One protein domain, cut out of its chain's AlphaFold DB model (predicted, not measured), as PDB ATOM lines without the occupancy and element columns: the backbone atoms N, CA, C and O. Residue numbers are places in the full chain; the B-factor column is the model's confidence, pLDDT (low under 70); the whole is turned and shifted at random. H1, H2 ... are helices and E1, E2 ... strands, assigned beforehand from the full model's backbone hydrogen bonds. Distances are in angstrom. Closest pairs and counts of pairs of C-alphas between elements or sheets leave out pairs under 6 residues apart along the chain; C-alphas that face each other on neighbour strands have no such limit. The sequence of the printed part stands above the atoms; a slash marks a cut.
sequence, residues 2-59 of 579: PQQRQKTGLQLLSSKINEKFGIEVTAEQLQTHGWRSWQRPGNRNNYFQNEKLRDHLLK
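What this domain is: This is residues 2 to 59 of the 579 residues of an uncharacterized protein of Scenedesmus sp. NREL 46B-D3 (UniProt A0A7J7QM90). A small two-stranded hairpin, E1 and E2, has the first part of a long helix, H1, packed across one face of it, while the short helix H2 packs crosswise on H1 near the start of E1. At the far end of E2 the chain turns into a last helix, H3, which points away from the other helices. The printed part has 58 residues, with three named helices and two named strands in the order H1, H2, E1, E2, H3; the sheet, E1 - E2, is antiparallel and the class is mixed, helices and strands. The whole is only just compact, close to loose, with a radius of gyration of the C-alphas of 12.0 A and spans of 33 by 32 by 18 A.

How they stand to each other: H1, residues 2 to 21, touches H2, residues 27 to 32, with its residues 7 to 14 alone. Their closest C-alphas, those of Gln 11 and Ala 27, are 4.9 A apart, and their lines are about perpendicular at 74 degrees. The closest C-alphas of H1 and E1, residues 35 to 39, are those of Gln 6 and Ser 37, 5.1 A apart. Those of H2 and E1 are Leu 30 and Arg 36, 8.0 A apart. E1 and E2, residues 46 to 50, form a hairpin, antiparallel at 151 degrees between their directions. Across it N 36 and O 49 are 2.8 A apart and N 47 and O 38 are 2.8 A apart, both within hydrogen-bond range. The closest C-alphas of E1 and H3, residues 51 to 58, are those of Trp 35 and Glu 51, at 6.4 A. H3 is apart from H1 and from H2. In H1, H2 and H3 every O i to N i+4 pair is within hydrogen-bond range.

Where its parts are: H1 begins at C-alpha 2, (130.403, 76.539, 111.306), and measures 28.5 A from first to last C-alpha. H2 measures 8.7 A. E1 begins at C-alpha 35, (126.260, 82.807, 98.448), and measures 13.8 A; E2 measures 13.5 A. H3 measures 10.6 A and ends at C-alpha 58, (133.812, 76.629, 85.094).

The domain as a whole: The two C-alphas farthest apart are those of Glu 19 and Lys 59, at 33.6 A. The printed part has no cut. The links H1 to H2, H2 to E1 and E2 to H3 are tight, and E1 to E2 is a short link of 6 residues. The mean pLDDT of the printed part is 79.1; residue 2 and residues 53 to 59 are under 70, and the mean of H3 is 57.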
ATOM      1  N   PRO A   2     130.155  75.765 112.541       62.97
ATOM      2  CA  PRO A   2     130.403  76.539 111.306       62.97
ATOM      3  C   PRO A   2     129.154  77.214 110.695       62.97
ATOM      4  O   PRO A   2     129.261  78.313 110.160       62.97
ATOM      5  N   GLN A   3     127.960  76.623 110.840       70.25
ATOM      6  CA  GLN A   3     126.727  77.159 110.238       70.25
ATOM      7  C   GLN A   3     126.281  78.509 110.826       70.25
ATOM      8  O   GLN A   3     125.797  79.368 110.096       70.25
ATOM      9  N   GLN A   4     126.476  78.734 112.129       78.94
ATOM     10  CA  GLN A   4     126.069  79.989 112.770       78.94
ATOM     11  C   GLN A   4     126.911  81.171 112.274       78.94
ATOM     12  O   GLN A   4     126.368  82.227 111.967       78.94
ATOM     13  N   ARG A   5     128.223  80.971 112.092       79.50
ATOM     14  CA  ARG A   5     129.123  82.004 111.550       79.50
ATOM     15  C   ARG A   5     128.807  82.338 110.095       79.50
ATOM     16  O   ARG A   5     128.886  83.502 109.713       79.50
ATOM     17  N   GLN A   6     128.411  81.339 109.308       82.00
ATOM     18  CA  GLN A   6     127.960  81.555 107.936       82.00
ATOM     19  C   GLN A   6     126.670  82.389 107.887       82.00
ATOM     20  O   GLN A   6     126.579  83.342 107.119       82.00
ATOM     21  N   LYS A   7     125.689  82.086 108.744       87.25
ATOM     22  CA  LYS A   7     124.451  82.875 108.820       87.25
ATOM     23  C   LYS A   7     124.724  84.330 109.212       87.25
ATOM     24  O   LYS A   7     124.226  85.231 108.549       87.25
ATOM     25  N   THR A   8     125.575  84.574 110.212       87.75
ATOM     26  CA  THR A   8     125.940  85.940 110.633       87.75
ATOM     27  C   THR A   8     126.689  86.710 109.542       87.75
ATOM     28  O   THR A   8     126.443  87.899 109.341       87.75
ATOM     29  N   GLY A   9     127.586  86.050 108.804       88.19
ATOM     30  CA  GLY A   9     128.273  86.677 107.677       88.19
ATOM     31  C   GLY A   9     127.299  87.082 106.569       88.19
ATOM     32  O   GLY A   9     127.356  88.216 106.094       88.19
ATOM     33  N   LEU A  10     126.369  86.199 106.196       89.50
ATOM     34  CA  LEU A  10     125.350  86.496 105.185       89.50
ATOM     35  C   LEU A  10     124.339  87.557 105.642       89.50
ATOM     36  O   LEU A  10     123.937  88.370 104.820       89.50
ATOM     37  N   GLN A  11     123.994  87.619 106.931       92.00
ATOM     38  CA  GLN A  11     123.191  88.712 107.500       92.00
ATOM     39  C   GLN A  11     123.898  90.067 107.396       92.00
ATOM     40  O   GLN A  11     123.278  91.076 107.072       92.00
ATOM     41  N   LEU A  12     125.214  90.101 107.623       90.50
ATOM     42  CA  LEU A  12     125.997  91.321 107.436       90.50
ATOM     43  C   LEU A  12     126.039  91.737 105.958       90.50
ATOM     44  O   LEU A  12     125.969  92.926 105.651       90.50
ATOM     45  N   LEU A  13     126.168  90.771 105.045       87.19
ATOM     46  CA  LEU A  13     126.139  91.042 103.610       87.19
ATOM     47  C   LEU A  13     124.766  91.555 103.172       87.19
ATOM     48  O   LEU A  13     124.708  92.558 102.468       87.19
ATOM     49  N   SER A  14     123.683  90.920 103.623       90.88
ATOM     50  CA  SER A  14     122.320  91.329 103.294       90.88
ATOM     51  C   SER A  14     122.026  92.732 103.822       90.88
ATOM     52  O   SER A  14     121.629  93.597 103.057       90.88
ATOM     53  N   SER A  15     122.360  93.023 105.084       89.69
ATOM     54  CA  SER A  15     122.221  94.370 105.655       89.69
ATOM     55  C   SER A  15     122.984  95.425 104.848       89.69
ATOM     56  O   SER A  15     122.422  96.474 104.547       89.69
ATOM     57  N   LYS A  16     124.220  95.135 104.418       86.00
ATOM     58  CA  LYS A  16     125.003  96.056 103.580       86.00
ATOM     59  C   LYS A  16     124.431  96.232 102.178       86.00
ATOM     60  O   LYS A  16     124.584  97.309 101.610       86.00
ATOM     61  N   ILE A  17     123.832  95.191 101.601       81.56
ATOM     62  CA  ILE A  17     123.174  95.283 100.295       81.56
ATOM     63  C   ILE A  17     121.929  96.167 100.412       81.56
ATOM     64  O   ILE A  17     121.781  97.102  99.628       81.56
ATOM     65  N   ASN A  18     121.110  95.931 101.437       82.81
ATOM     66  CA  ASN A  18     119.897  96.699 101.696       82.81
ATOM     67  C   ASN A  18     120.236  98.174 101.962       82.81
ATOM     68  O   ASN A  18     119.634  99.060 101.367       82.81
ATOM     69  N   GLU A  19     121.255  98.446 102.783       80.69
ATOM     70  CA  GLU A  19     121.696  99.808 103.110       80.69
ATOM     71  C   GLU A  19     122.268 100.552 101.893       80.69
ATOM     72  O   GLU A  19     121.963 101.723 101.680       80.69
ATOM     73  N   LYS A  20     123.112  99.896 101.083       80.38
ATOM     74  CA  LYS A  20     123.834 100.577  99.993       80.38
ATOM     75  C   LYS A  20     123.069 100.661  98.686       80.38
ATOM     76  O   LYS A  20     123.321 101.577  97.905       80.38
ATOM     77  N   PHE A  21     122.206  99.688  98.418       70.38
ATOM     78  CA  PHE A  21     121.528  99.561  97.133       70.38
ATOM     79  C   PHE A  21     120.005  99.658  97.256       70.38
ATOM     80  O   PHE A  21     119.336  99.695  96.230       70.38
ATOM     81  N   GLY A  22     119.448  99.702  98.474       75.19
ATOM     82  CA  GLY A  22     117.998  99.750  98.690       75.19
ATOM     83  C   GLY A  22     117.264  98.492  98.222       75.19
ATOM     84  O   GLY A  22     116.048  98.512  98.076       75.19
ATOM     85  N   ILE A  23     117.993  97.408  97.941       81.06
ATOM     86  CA  ILE A  23     117.421  96.134  97.505       81.06
ATOM     87  C   ILE A  23     117.147  95.328  98.762       81.06
ATOM     88  O   ILE A  23     118.094  94.990  99.462       81.06
ATOM     89  N   GLU A  24     115.889  95.006  99.043       86.94
ATOM     90  CA  GLU A  24     115.538  94.128 100.156       86.94
ATOM     91  C   GLU A  24     115.960  92.693  99.843       86.94
ATOM     92  O   GLU A  24     115.262  91.946  99.160       86.94
ATOM     93  N   VAL A  25     117.136  92.312 100.334       86.94
ATOM     94  CA  VAL A  25     117.643  90.947 100.250       86.94
ATOM     95  C   VAL A  25     117.784  90.388 101.659       86.94
ATOM     96  O   VAL A  25     118.291  91.055 102.564       86.94
ATOM     97  N   THR A  26     117.350  89.147 101.866       93.06
ATOM     98  CA  THR A  26     117.547  88.432 103.134       93.06
ATOM     99  C   THR A  26     118.769  87.513 103.075       93.06
ATOM    100  O   THR A  26     119.210  87.076 102.009       93.06
ATOM    101  N   ALA A  27     119.337  87.180 104.237       88.69
ATOM    102  CA  ALA A  27     120.446  86.226 104.318       88.69
ATOM    103  C   ALA A  27     120.072  84.842 103.752       88.69
ATOM    104  O   ALA A  27     120.913  84.171 103.153       88.69
ATOM    105  N   GLU A  28     118.808  84.440 103.903       89.19
ATOM    106  CA  GLU A  28     118.264  83.187 103.370       89.19
ATOM    107  C   GLU A  28     118.180  83.219 101.844       89.19
ATOM    108  O   GLU A  28     118.602  82.268 101.193       89.19
ATOM    109  N   GLN A  29     117.741  84.337 101.255       85.12
ATOM    110  CA  GLN A  29     117.768  84.522  99.802       85.12
ATOM    111  C   GLN A  29     119.200  84.462  99.262       85.12
ATOM    112  O   GLN A  29     119.459  83.742  98.298       85.12
ATOM    113  N   LEU A  30     120.160  85.143  99.903       86.62
ATOM    114  CA  LEU A  30     121.573  85.060  99.511       86.62
ATOM    115  C   LEU A  30     122.083  83.615  99.546       86.62
ATOM    116  O   LEU A  30     122.725  83.170  98.592       86.62
ATOM    117  N   GLN A  31     121.758  82.866 100.602       87.50
ATOM    118  CA  GLN A  31     122.132  81.460 100.726       87.50
ATOM    119  C   GLN A  31     121.502  80.597  99.618       87.50
ATOM    120  O   GLN A  31     122.208  79.812  98.982       87.50
ATOM    121  N   THR A  32     120.214  80.786  99.320       85.50
ATOM    122  CA  THR A  32     119.499  80.093  98.231       85.50
ATOM    123  C   THR A  32     120.077  80.434  96.853       85.50
ATOM    124  O   THR A  32     120.166  79.570  95.976       85.50
ATOM    125  N   HIS A  33     120.573  81.659  96.662       83.50
ATOM    126  CA  HIS A  33     121.303  82.085  95.461       83.50
ATOM    127  C   HIS A  33     122.775  81.638  95.433       83.50
ATOM    128  O   HIS A  33     123.529  82.051  94.552       83.50
ATOM    129  N   GLY A  34     123.183  80.753  96.346       86.69
ATOM    130  CA  GLY A  34     124.500  80.121  96.344       86.69
ATOM    131  C   GLY A  34     125.602  80.956  96.991       86.69
ATOM    132  O   GLY A  34     126.773  80.604  96.855       86.69
ATOM    133  N   TRP A  35     125.272  82.047  97.688       87.88
ATOM    134  CA  TRP A  35     126.260  82.807  98.448       87.88
ATOM    135  C   TRP A  35     126.624  82.091  99.747       87.88
ATOM    136  O   TRP A  35     125.772  81.711 100.551       87.88
ATOM    137  N   ARG A  36     127.925  81.971  99.994       86.00
ATOM    138  CA  ARG A  36     128.503  81.499 101.249       86.00
ATOM    139  C   ARG A  36     129.421  82.557 101.826       86.00
ATOM    140  O   ARG A  36     130.159  83.214 101.093       86.00
ATOM    141  N   SER A  37     129.408  82.682 103.147       89.25
ATOM    142  CA  SER A  37     130.380  83.491 103.873       89.25
ATOM    143  C   SER A  37     131.310  82.612 104.695       89.25
ATOM    144  O   SER A  37     130.851  81.677 105.354       89.25
ATOM    145  N   TRP A  38     132.590  82.950 104.727       84.94
ATOM    146  CA  TRP A  38     133.590  82.249 105.520       84.94
ATOM    147  C   TRP A  38     134.619  83.228 106.092       84.94
ATOM    148  O   TRP A  38     134.770  84.349 105.615       84.94
ATOM    149  N   GLN A  39     135.323  82.814 107.142       79.25
ATOM    150  CA  GLN A  39     136.395  83.589 107.773       79.25
ATOM    151  C   GLN A  39     137.663  82.739 107.789       79.25
ATOM    152  O   GLN A  39     137.610  81.557 108.135       79.25
ATOM    153  N   ARG A  40     138.808  83.329 107.430       75.56
ATOM    154  CA  ARG A  40     140.102  82.647 107.589       75.56
ATOM    155  C   ARG A  40     140.431  82.515 109.082       75.56
ATOM    156  O   ARG A  40     140.242  83.488 109.812       75.56
ATOM    157  N   PRO A  41     140.967  81.373 109.549       72.94
ATOM    158  CA  PRO A  41     141.499  81.267 110.904       72.94
ATOM    159  C   PRO A  41     142.498  82.399 111.187       72.94
ATOM    160  O   PRO A  41     143.364  82.684 110.364       72.94
ATOM    161  N   GLY A  42     142.341  83.087 112.321       78.81
ATOM    162  CA  GLY A  42     143.171  84.243 112.685       78.81
ATOM    163  C   GLY A  42     142.805  85.566 111.995       78.81
ATOM    164  O   GLY A  42     143.402  86.590 112.314       78.81
ATOM    165  N   ASN A  43     141.809  85.586 111.103       75.12
ATOM    166  CA  ASN A  43     141.326  86.796 110.444       75.12
ATOM    167  C   ASN A  43     139.854  87.061 110.795       75.12
ATOM    168  O   ASN A  43     139.007  86.177 110.690       75.12
ATOM    169  N   ARG A  44     139.544  88.296 111.201       77.56
ATOM    170  CA  ARG A  44     138.177  88.724 111.544       77.56
ATOM    171  C   ARG A  44     137.352  89.148 110.324       77.56
ATOM    172  O   ARG A  44     136.160  89.408 110.462       77.56
ATOM    173  N   ASN A  45     137.965  89.228 109.145       80.38
ATOM    174  CA  ASN A  45     137.280  89.630 107.923       80.38
ATOM    175  C   ASN A  45     136.393  88.500 107.384       80.38
ATOM    176  O   ASN A  45     136.825  87.352 107.268       80.38
ATOM    177  N   ASN A  46     135.162  88.860 107.013       80.88
ATOM    178  CA  ASN A  46     134.240  87.981 106.303       80.88
ATOM    179  C   ASN A  46     134.558  87.991 104.806       80.88
ATOM    180  O   ASN A  46     134.604  89.051 104.182       80.88
ATOM    181  N   TYR A  47     134.738  86.803 104.245       84.69
ATOM    182  CA  TYR A  47     134.880  86.558 102.818       84.69
ATOM    183  C   TYR A  47     133.581  85.974 102.282       84.69
ATOM    184  O   TYR A  47     132.937  85.177 102.963       84.69
ATOM    185  N   PHE A  48     133.212  86.349 101.060       87.06
ATOM    186  CA  PHE A  48     131.969  85.927 100.421       87.06
ATOM    187  C   PHE A  48     132.270  85.294  99.071       87.06
ATOM    188  O   PHE A  48     133.083  85.814  98.310       87.06
ATOM    189  N   GLN A  49     131.624  84.174  98.778       85.38
ATOM    190  CA  GLN A  49     131.766  83.461  97.515       85.38
ATOM    191  C   GLN A  49     130.392  83.000  97.046       85.38
ATOM    192  O   GLN A  49     129.616  82.500  97.853       85.38
ATOM    193  N   ASN A  50     130.097  83.151  95.756       87.56
ATOM    194  CA  ASN A  50     128.904  82.574  95.147       87.56
ATOM    195  C   ASN A  50     129.288  81.293  94.392       87.56
ATOM    196  O   ASN A  50     130.051  81.341  93.428       87.56
ATOM    197  N   GLU A  51     128.787  80.151  94.853       77.44
ATOM    198  CA  GLU A  51     129.096  78.842  94.270       77.44
ATOM    199  C   GLU A  51     128.394  78.627  92.927       77.44
ATOM    200  O   GLU A  51     129.012  78.123  91.995       77.44
ATOM    201  N   LYS A  52     127.155  79.110  92.776       73.19
ATOM    202  CA  LYS A  52     126.402  78.984  91.520       73.19
ATOM    203  C   LYS A  52     127.079  79.749  90.378       73.19
ATOM    204  O   LYS A  52     127.192  79.233  89.273       73.19
ATOM    205  N   LEU A  53     127.604  80.948  90.649       61.72
ATOM    206  CA  LEU A  53     128.385  81.711  89.664       61.72
ATOM    207  C   LEU A  53     129.704  81.022  89.299       61.72
ATOM    208  O   LEU A  53     130.136  81.098  88.151       61.72
ATOM    209  N   ARG A  54     130.342  80.341  90.256       54.22
ATOM    210  CA  ARG A  54     131.574  79.588  90.003       54.22
ATOM    211  C   ARG A  54     131.317  78.408  89.065       54.22
ATOM    212  O   ARG A  54     132.096  78.208  88.140       54.22
ATOM    213  N   ASP A  55     130.220  77.684  89.260       52.41
ATOM    214  CA  ASP A  55     129.881  76.524  88.430       52.41
ATOM    215  C   ASP A  55     129.517  76.922  86.993       52.41
ATOM    216  O   ASP A  55     129.942  76.250  86.056       52.41
ATOM    217  N   HIS A  56     128.831  78.055  86.795       49.41
ATOM    218  CA  HIS A  56     128.546  78.599  85.459       49.41
ATOM    219  C   HIS A  56     129.787  79.135  84.728       49.41
ATOM    220  O   HIS A  56     129.818  79.142  83.502       49.41
ATOM    221  N   LEU A  57     130.808  79.591  85.459       41.22
ATOM    222  CA  LEU A  57     132.068  80.064  84.870       41.22
ATOM    223  C   LEU A  57     133.048  78.921  84.567       41.22
ATOM    224  O   LEU A  57     133.900  79.073  83.696       41.22
ATOM    225  N   LEU A  58     132.943  77.795  85.281       46.47
ATOM    226  CA  LEU A  58     133.812  76.629  85.094       46.47
ATOM    227  C   LEU A  58     133.233  75.600  84.114       46.47
ATOM    228  O   LEU A  58     133.999  74.928  83.429       46.47
ATOM    229  N   LYS A  59     131.905  75.489  84.005       41.19
ATOM    230  CA  LYS A  59     131.235  74.707  82.959       41.19
ATOM    231  C   LYS A  59     130.899  75.624  81.790       41.19
ATOM    232  O   LYS A  59     129.790  76.136  81.683       41.19
TER     233      LYS A  59